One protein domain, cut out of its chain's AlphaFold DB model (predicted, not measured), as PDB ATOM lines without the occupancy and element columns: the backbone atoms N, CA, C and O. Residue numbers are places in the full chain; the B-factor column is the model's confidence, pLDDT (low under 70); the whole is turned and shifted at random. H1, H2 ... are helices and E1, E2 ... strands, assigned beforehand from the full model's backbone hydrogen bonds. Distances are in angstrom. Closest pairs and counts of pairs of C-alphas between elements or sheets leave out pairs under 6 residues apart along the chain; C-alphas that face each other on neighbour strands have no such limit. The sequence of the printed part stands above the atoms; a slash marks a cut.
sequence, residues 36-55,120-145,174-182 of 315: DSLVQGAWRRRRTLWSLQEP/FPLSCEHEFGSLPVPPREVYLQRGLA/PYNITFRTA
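Overview. This is residues 36 to 55, 120 to 145 and 174 to 182 of the 315 residues of the protein "RNA methyltransferase" of Coprinopsis cinerea (strain Okayama-7 / 130 / ATCC MYA-4618 / FGSC 9003) (UniProt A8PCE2). One long helix, H1, has a single strand, E1, running back beside it, while the short helix H2 sits crosswise near the last turns of H1 and the short helix H3 lies well off to another side, at the end of an outstretched link. The outline is flat, 34 by 31 by 14 A. The printed part has 55 residues with three named helices and one named strand, in the order H1, H2, H3, E1, and its class is mostly helix. It is only just loose, close to compact, with a radius of gyration of the C-alphas of 12.5 A.

Arrangement. H1, residues 36 to 51, and E1, residues 177 to 181, have 7 pairs of C-alphas within 8 A, the closest being those of Asp 36 and Thr 181, 5.3 A apart. E1 pairs with no named strand. H2, residues 122 to 128, is close to H1 but not clearly touching, with the closest C-alphas, those of Thr 48 and Glu 125, 7.6 A apart. Their lines stand at 72 degrees, only just about perpendicular. H3, residues 136 to 141, is apart from H1, H2 and E1. H2 and E1 are apart too. In H1, H2 and H3 every O i to N i+4 pair is within hydrogen-bond range.

Along the chain. H1 begins with C-alpha 36 at (-36.455, -8.985, -25.084) and is 22.8 A long, ending at Ser 51. E1 is 14.0 A long, and its C-alpha 181 is at (-39.828, -7.350, -21.291). H2 has C-alpha 122 at (-46.704, -12.479, -47.675).

Size, cuts and confidence. The two C-alphas farthest apart, those of Gly 143 and Ala 182, are 34.3 A apart. Residues 56 to 119 are not printed, with 9.9 A between C-alphas 55 and 120, nor are residues 146 to 173, with 10.8 A between C-alphas 145 and 174. The link from H2 to H3, 7 residues, is short. The mean pLDDT of the printed part is 84.8, and residue 55 and residues 142 to 145 are under 70.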
ATOM      1  N   ASP A  36     -36.103 -10.128 -24.239       96.50
ATOM      2  CA  ASP A  36     -36.455  -8.985 -25.084       96.50
ATOM      3  C   ASP A  36     -36.610  -9.382 -26.556       96.50
ATOM      4  O   ASP A  36     -37.495  -8.883 -27.246       96.50
ATOM      5  N   SER A  37     -35.815 -10.333 -27.052       97.06
ATOM      6  CA  SER A  37     -35.885 -10.751 -28.452       97.06
ATOM      7  C   SER A  37     -37.216 -11.432 -28.790       97.06
ATOM      8  O   SER A  37     -37.769 -11.202 -29.873       97.06
ATOM      9  N   LEU A  38     -37.781 -12.204 -27.852       94.94
ATOM     10  CA  LEU A  38     -39.107 -12.806 -27.991       94.94
ATOM     11  C   LEU A  38     -40.199 -11.735 -27.947       94.94
ATOM     12  O   LEU A  38     -41.120 -11.769 -28.768       94.94
ATOM     13  N   VAL A  39     -40.058 -10.735 -27.071       96.38
ATOM     14  CA  VAL A  39     -40.963  -9.576 -27.000       96.38
ATOM     15  C   VAL A  39     -40.938  -8.777 -28.305       96.38
ATOM     16  O   VAL A  39     -41.995  -8.501 -28.879       96.38
ATOM     17  N   GLN A  40     -39.757  -8.469 -28.849       95.31
ATOM     18  CA  GLN A  40     -39.615  -7.819 -30.158       95.31
ATOM     19  C   GLN A  40     -40.225  -8.670 -31.282       95.31
ATOM     20  O   GLN A  40     -40.884  -8.146 -32.187       95.31
ATOM     21  N   GLY A  41     -40.048  -9.993 -31.221       93.50
ATOM     22  CA  GLY A  41     -40.689 -10.947 -32.126       93.50
ATOM     23  C   GLY A  41     -42.216 -10.884 -32.065       93.50
ATOM     24  O   GLY A  41     -42.873 -10.856 -33.110       93.50
ATOM     25  N   ALA A  42     -42.788 -10.781 -30.866       93.25
ATOM     26  CA  ALA A  42     -44.225 -10.650 -30.655       93.25
ATOM     27  C   ALA A  42     -44.771  -9.314 -31.194       93.25
ATOM     28  O   ALA A  42     -45.778  -9.304 -31.909       93.25
ATOM     29  N   TRP A  43     -44.064  -8.199 -30.967       94.44
ATOM     30  CA  TRP A  43     -44.388  -6.902 -31.577       94.44
ATOM     31  C   TRP A  43     -44.342  -6.944 -33.107       94.44
ATOM     32  O   TRP A  43     -45.207  -6.360 -33.769       94.44
ATOM     33  N   ARG A  44     -43.362  -7.644 -33.696       91.69
ATOM     34  CA  ARG A  44     -43.292  -7.857 -35.150       91.69
ATOM     35  C   ARG A  44     -44.487  -8.669 -35.638       91.69
ATOM     36  O   ARG A  44     -45.192  -8.207 -36.526       91.69
ATOM     37  N   ARG A  45     -44.789  -9.802 -34.995       90.12
ATOM     38  CA  ARG A  45     -45.925 -10.659 -35.365       90.12
ATOM     39  C   ARG A  45     -47.266  -9.938 -35.248       90.12
ATOM     40  O   ARG A  45     -48.139 -10.148 -36.082       90.12
ATOM     41  N   ARG A  46     -47.431  -9.048 -34.267       91.88
ATOM     42  CA  ARG A  46     -48.615  -8.183 -34.168       91.88
ATOM     43  C   ARG A  46     -48.779  -7.303 -35.412       91.88
ATOM     44  O   ARG A  46     -49.888  -7.187 -35.919       91.88
ATOM     45  N   ARG A  47     -47.691  -6.707 -35.914       89.62
ATOM     46  CA  ARG A  47     -47.712  -5.897 -37.149       89.62
ATOM     47  C   ARG A  47     -47.967  -6.743 -38.394       89.62
ATOM     48  O   ARG A  47     -48.760  -6.336 -39.236       89.62
ATOM     49  N   THR A  48     -47.363  -7.926 -38.479       86.44
ATOM     50  CA  THR A  48     -47.659  -8.908 -39.532       86.44
ATOM     51  C   THR A  48     -49.155  -9.213 -39.579       86.44
ATOM     52  O   THR A  48     -49.798  -9.002 -40.599       86.44
ATOM     53  N   LEU A  49     -49.742  -9.615 -38.447       86.06
ATOM     54  CA  LEU A  49     -51.164  -9.958 -38.371       86.06
ATOM     55  C   LEU A  49     -52.082  -8.767 -38.660       86.06
ATOM     56  O   LEU A  49     -53.127  -8.963 -39.266       86.06
ATOM     57  N   TRP A  50     -51.692  -7.554 -38.265       85.88
ATOM     58  CA  TRP A  50     -52.388  -6.325 -38.656       85.88
ATOM     59  C   TRP A  50     -52.392  -6.116 -40.169       85.88
ATOM     60  O   TRP A  50     -53.420  -5.771 -40.736       85.88
ATOM     61  N   SER A  51     -51.263  -6.373 -40.825       85.56
ATOM     62  CA  SER A  51     -51.134  -6.179 -42.271       85.56
ATOM     63  C   SER A  51     -52.040  -7.122 -43.058       85.56
ATOM     64  O   SER A  51     -52.532  -6.755 -44.114       85.56
ATOM     65  N   LEU A  52     -52.288  -8.318 -42.520       83.00
ATOM     66  CA  LEU A  52     -53.149  -9.329 -43.134       83.00
ATOM     67  C   LEU A  52     -54.650  -9.062 -42.940       83.00
ATOM     68  O   LEU A  52     -55.459  -9.833 -43.455       83.00
ATOM     69  N   GLN A  53     -55.041  -8.035 -42.176       79.44
ATOM     70  CA  GLN A  53     -56.455  -7.742 -41.949       79.44
ATOM     71  C   GLN A  53     -57.114  -7.135 -43.183       79.44
ATOM     72  O   GLN A  53     -56.501  -6.401 -43.957       79.44
ATOM     73  N   GLU A  54     -58.404  -7.426 -43.326       78.25
ATOM     74  CA  GLU A  54     -59.259  -6.717 -44.266       78.25
ATOM     75  C   GLU A  54     -59.274  -5.214 -43.938       78.25
ATOM     76  O   GLU A  54     -59.379  -4.849 -42.761       78.25
ATOM     77  N   PRO A  55     -59.194  -4.327 -44.946       69.69
ATOM     78  CA  PRO A  55     -59.420  -2.906 -44.748       69.69
ATOM     79  C   PRO A  55     -60.786  -2.672 -44.100       69.69
ATOM     80  O   PRO A  55     -61.832  -2.920 -44.695       69.69
ATOM     81  N   PHE A 120     -52.850  -8.137 -47.980       80.94
ATOM     82  CA  PHE A 120     -51.422  -7.851 -47.979       80.94
ATOM     83  C   PHE A 120     -50.634  -9.159 -48.128       80.94
ATOM     84  O   PHE A 120     -50.381  -9.846 -47.137       80.94
ATOM     85  N   PRO A 121     -50.266  -9.548 -49.361       81.75
ATOM     86  CA  PRO A 121     -49.552 -10.793 -49.610       81.75
ATOM     87  C   PRO A 121     -48.273 -10.939 -48.791       81.75
ATOM     88  O   PRO A 121     -47.513  -9.987 -48.636       81.75
ATOM     89  N   LEU A 122     -47.973 -12.165 -48.349       77.38
ATOM     90  CA  LEU A 122     -46.704 -12.479 -47.675       77.38
ATOM     91  C   LEU A 122     -45.479 -12.062 -48.508       77.38
ATOM     92  O   LEU A 122     -44.454 -11.692 -47.948       77.38
ATOM     93  N   SER A 123     -45.585 -12.072 -49.843       82.69
ATOM     94  CA  SER A 123     -44.543 -11.538 -50.726       82.69
ATOM     95  C   SER A 123     -44.308 -10.040 -50.512       82.69
ATOM     96  O   SER A 123     -43.159  -9.616 -50.474       82.69
ATOM     97  N   CYS A 124     -45.368  -9.253 -50.308       82.69
ATOM     98  CA  CYS A 124     -45.259  -7.829 -50.001       82.69
ATOM     99  C   CYS A 124     -44.646  -7.600 -48.619       82.69
ATOM    100  O   CYS A 124     -43.830  -6.700 -48.463       82.69
ATOM    101  N   GLU A 125     -44.968  -8.433 -47.627       81.69
ATOM    102  CA  GLU A 125     -44.287  -8.364 -46.332       81.69
ATOM    103  C   GLU A 125     -42.794  -8.691 -46.447       81.69
ATOM    104  O   GLU A 125     -41.973  -8.041 -45.802       81.69
ATOM    105  N   HIS A 126     -42.422  -9.672 -47.270       81.19
ATOM    106  CA  HIS A 126     -41.017 -10.013 -47.490       81.19
ATOM    107  C   HIS A 126     -40.245  -8.906 -48.219       81.19
ATOM    108  O   HIS A 126     -39.082  -8.673 -47.898       81.19
ATOM    109  N   GLU A 127     -40.871  -8.241 -49.191       86.62
ATOM    110  CA  GLU A 127     -40.228  -7.216 -50.021       86.62
ATOM    111  C   GLU A 127     -40.214  -5.831 -49.353       86.62
ATOM    112  O   GLU A 127     -39.201  -5.136 -49.389       86.62
ATOM    113  N   PHE A 128     -41.314  -5.443 -48.702       84.62
ATOM    114  CA  PHE A 128     -41.530  -4.087 -48.179       84.62
ATOM    115  C   PHE A 128     -41.641  -4.018 -46.648       84.62
ATOM    116  O   PHE A 128     -41.617  -2.927 -46.075       84.62
ATOM    117  N   GLY A 129     -41.744  -5.162 -45.967       84.50
ATOM    118  CA  GLY A 129     -42.061  -5.237 -44.541       84.50
ATOM    119  C   GLY A 129     -43.564  -5.152 -44.250       84.50
ATOM    120  O   GLY A 129     -44.381  -4.883 -45.129       84.50
ATOM    121  N   SER A 130     -43.949  -5.397 -42.994       86.31
ATOM    122  CA  SER A 130     -45.346  -5.297 -42.551       86.31
ATOM    123  C   SER A 130     -45.836  -3.838 -42.577       86.31
ATOM    124  O   SER A 130     -45.077  -2.917 -42.254       86.31
ATOM    125  N   LEU A 131     -47.124  -3.628 -42.863       85.44
ATOM    126  CA  LEU A 131     -47.771  -2.320 -42.791       85.44
ATOM    127  C   LEU A 131     -47.615  -1.696 -41.391       85.44
ATOM    128  O   LEU A 131     -47.747  -2.387 -40.369       85.44
ATOM    129  N   PRO A 132     -47.363  -0.376 -41.307       86.12
ATOM    130  CA  PRO A 132     -47.332   0.309 -40.028       86.12
ATOM    131  C   PRO A 132     -48.723   0.287 -39.382       86.12
ATOM    132  O   PRO A 132     -49.744   0.507 -40.035       86.12
ATOM    133  N   VAL A 133     -48.760   0.056 -38.069       86.06
ATOM    134  CA  VAL A 133     -49.976   0.268 -37.273       86.06
ATOM    135  C   VAL A 133     -50.126   1.779 -37.083       86.06
ATOM    136  O   VAL A 133     -49.207   2.388 -36.527       86.06
ATOM    137  N   PRO A 134     -51.227   2.407 -37.536       84.75
ATOM    138  CA  PRO A 134     -51.396   3.843 -37.373       84.75
ATOM    139  C   PRO A 134     -51.458   4.215 -35.884       84.75
ATOM    140  O   PRO A 134     -51.910   3.398 -35.071       84.75
ATOM    141  N   PRO A 135     -51.033   5.432 -35.493       84.62
ATOM    142  CA  PRO A 135     -51.228   5.917 -34.133       84.62
ATOM    143  C   PRO A 135     -52.689   5.787 -33.701       84.62
ATOM    144  O   PRO A 135     -53.609   5.923 -34.513       84.62
ATOM    145  N   ARG A 136     -52.895   5.523 -32.410       80.62
ATOM    146  CA  ARG A 136     -54.218   5.282 -31.817       80.62
ATOM    147  C   ARG A 136     -55.202   6.407 -32.144       80.62
ATOM    148  O   ARG A 136     -56.370   6.155 -32.419       80.62
ATOM    149  N   GLU A 137     -54.718   7.638 -32.120       81.19
ATOM    150  CA  GLU A 137     -55.489   8.856 -32.352       81.19
ATOM    151  C   GLU A 137     -56.029   8.885 -33.783       81.19
ATOM    152  O   GLU A 137     -57.201   9.178 -33.998       81.19
ATOM    153  N   VAL A 138     -55.199   8.490 -34.754       78.38
ATOM    154  CA  VAL A 138     -55.579   8.410 -36.171       78.38
ATOM    155  C   VAL A 138     -56.614   7.309 -36.392       78.38
ATOM    156  O   VAL A 138     -57.557   7.491 -37.159       78.38
ATOM    157  N   TYR A 139     -56.458   6.173 -35.711       73.62
ATOM    158  CA  TYR A 139     -57.409   5.066 -35.798       73.62
ATOM    159  C   TYR A 139     -58.794   5.451 -35.266       73.62
ATOM    160  O   TYR A 139     -59.802   5.197 -35.925       73.62
ATOM    161  N   LEU A 140     -58.833   6.128 -34.116       75.19
ATOM    162  CA  LEU A 140     -60.065   6.640 -33.516       75.19
ATOM    163  C   LEU A 140     -60.744   7.701 -34.390       75.19
ATOM    164  O   LEU A 140     -61.947   7.623 -34.617       75.19
ATOM    165  N   GLN A 141     -59.979   8.655 -34.926       70.25
ATOM    166  CA  GLN A 141     -60.507   9.721 -35.785       70.25
ATOM    167  C   GLN A 141     -61.148   9.200 -37.075       70.25
ATOM    168  O   GLN A 141     -62.067   9.824 -37.596       70.25
ATOM    169  N   ARG A 142     -60.670   8.069 -37.609       68.06
ATOM    170  CA  ARG A 142     -61.185   7.486 -38.856       68.06
ATOM    171  C   ARG A 142     -62.437   6.624 -38.678       68.06
ATOM    172  O   ARG A 142     -62.891   6.052 -39.662       68.06
ATOM    173  N   GLY A 143     -62.978   6.502 -37.462       58.69
ATOM    174  CA  GLY A 143     -64.185   5.704 -37.207       58.69
ATOM    175  C   GLY A 143     -64.018   4.213 -37.524       58.69
ATOM    176  O   GLY A 143     -64.998   3.529 -37.781       58.69
ATOM    177  N   LEU A 144     -62.778   3.710 -37.541       56.56
ATOM    178  CA  LEU A 144     -62.463   2.314 -37.875       56.56
ATOM    179  C   LEU A 144     -62.566   1.373 -36.668       56.56
ATOM    180  O   LEU A 144     -62.383   0.165 -36.817       56.56
ATOM    181  N   ALA A 145     -62.828   1.916 -35.476       56.19
ATOM    182  CA  ALA A 145     -63.180   1.119 -34.312       56.19
ATOM    183  C   ALA A 145     -64.568   0.489 -34.547       56.19
ATOM    184  O   ALA A 145     -65.484   1.215 -34.930       56.19
ATOM    185  N   PRO A 174     -55.244  -3.863 -33.357       89.81
ATOM    186  CA  PRO A 174     -54.037  -4.298 -32.644       89.81
ATOM    187  C   PRO A 174     -53.780  -3.565 -31.319       89.81
ATOM    188  O   PRO A 174     -52.756  -3.804 -30.678       89.81
ATOM    189  N   TYR A 175     -54.670  -2.660 -30.912       90.00
ATOM    190  CA  TYR A 175     -54.455  -1.740 -29.794       90.00
ATOM    191  C   TYR A 175     -54.781  -2.343 -28.424       90.00
ATOM    192  O   TYR A 175     -54.254  -1.865 -27.421       90.00
ATOM    193  N   ASN A 176     -55.590  -3.405 -28.363       91.00
ATOM    194  CA  ASN A 176     -55.804  -4.167 -27.129       91.00
ATOM    195  C   ASN A 176     -54.621  -5.058 -26.730       91.00
ATOM    196  O   ASN A 176     -54.680  -5.647 -25.655       91.00
ATOM    197  N   ILE A 177     -53.569  -5.192 -27.547       92.69
ATOM    198  CA  ILE A 177     -52.431  -6.074 -27.251       92.69
ATOM    199  C   ILE A 177     -51.155  -5.265 -27.037       92.69
ATOM    200  O   ILE A 177     -50.709  -4.529 -27.926       92.69
ATOM    201  N   THR A 178     -50.528  -5.472 -25.882       94.75
ATOM    202  CA  THR A 178     -49.207  -4.934 -25.536       94.75
ATOM    203  C   THR A 178     -48.267  -6.050 -25.086       94.75
ATOM    204  O   THR A 178     -48.721  -7.101 -24.628       94.75
ATOM    205  N   PHE A 179     -46.960  -5.819 -25.199       97.19
ATOM    206  CA  PHE A 179     -45.934  -6.733 -24.705       97.19
ATOM    207  C   PHE A 179     -44.900  -6.003 -23.842       97.19
ATOM    208  O   PHE A 179     -44.553  -4.852 -24.124       97.19
ATOM    209  N   ARG A 180     -44.402  -6.675 -22.801       97.50
ATOM    210  CA  ARG A 180     -43.395  -6.169 -21.861       97.50
ATOM    211  C   ARG A 180     -42.232  -7.148 -21.748       97.50
ATOM    212  O   ARG A 180     -42.456  -8.350 -21.639       97.50
ATOM    213  N   THR A 181     -41.019  -6.610 -21.712       98.38
ATOM    214  CA  THR A 181     -39.828  -7.350 -21.291       98.38
ATOM    215  C   THR A 181     -39.675  -7.169 -19.784       98.38
ATOM    216  O   THR A 181     -39.472  -6.039 -19.346       98.38
ATOM    217  N   ALA A 182     -39.842  -8.232 -18.996       97.62
ATOM    218  CA  ALA A 182     -39.709  -8.191 -17.537       97.62
ATOM    219  C   ALA A 182     -39.532  -9.593 -16.935       97.62
ATOM    220  O   ALA A 182     -40.172 -10.555 -17.369       97.62
TER     221      ALA A 182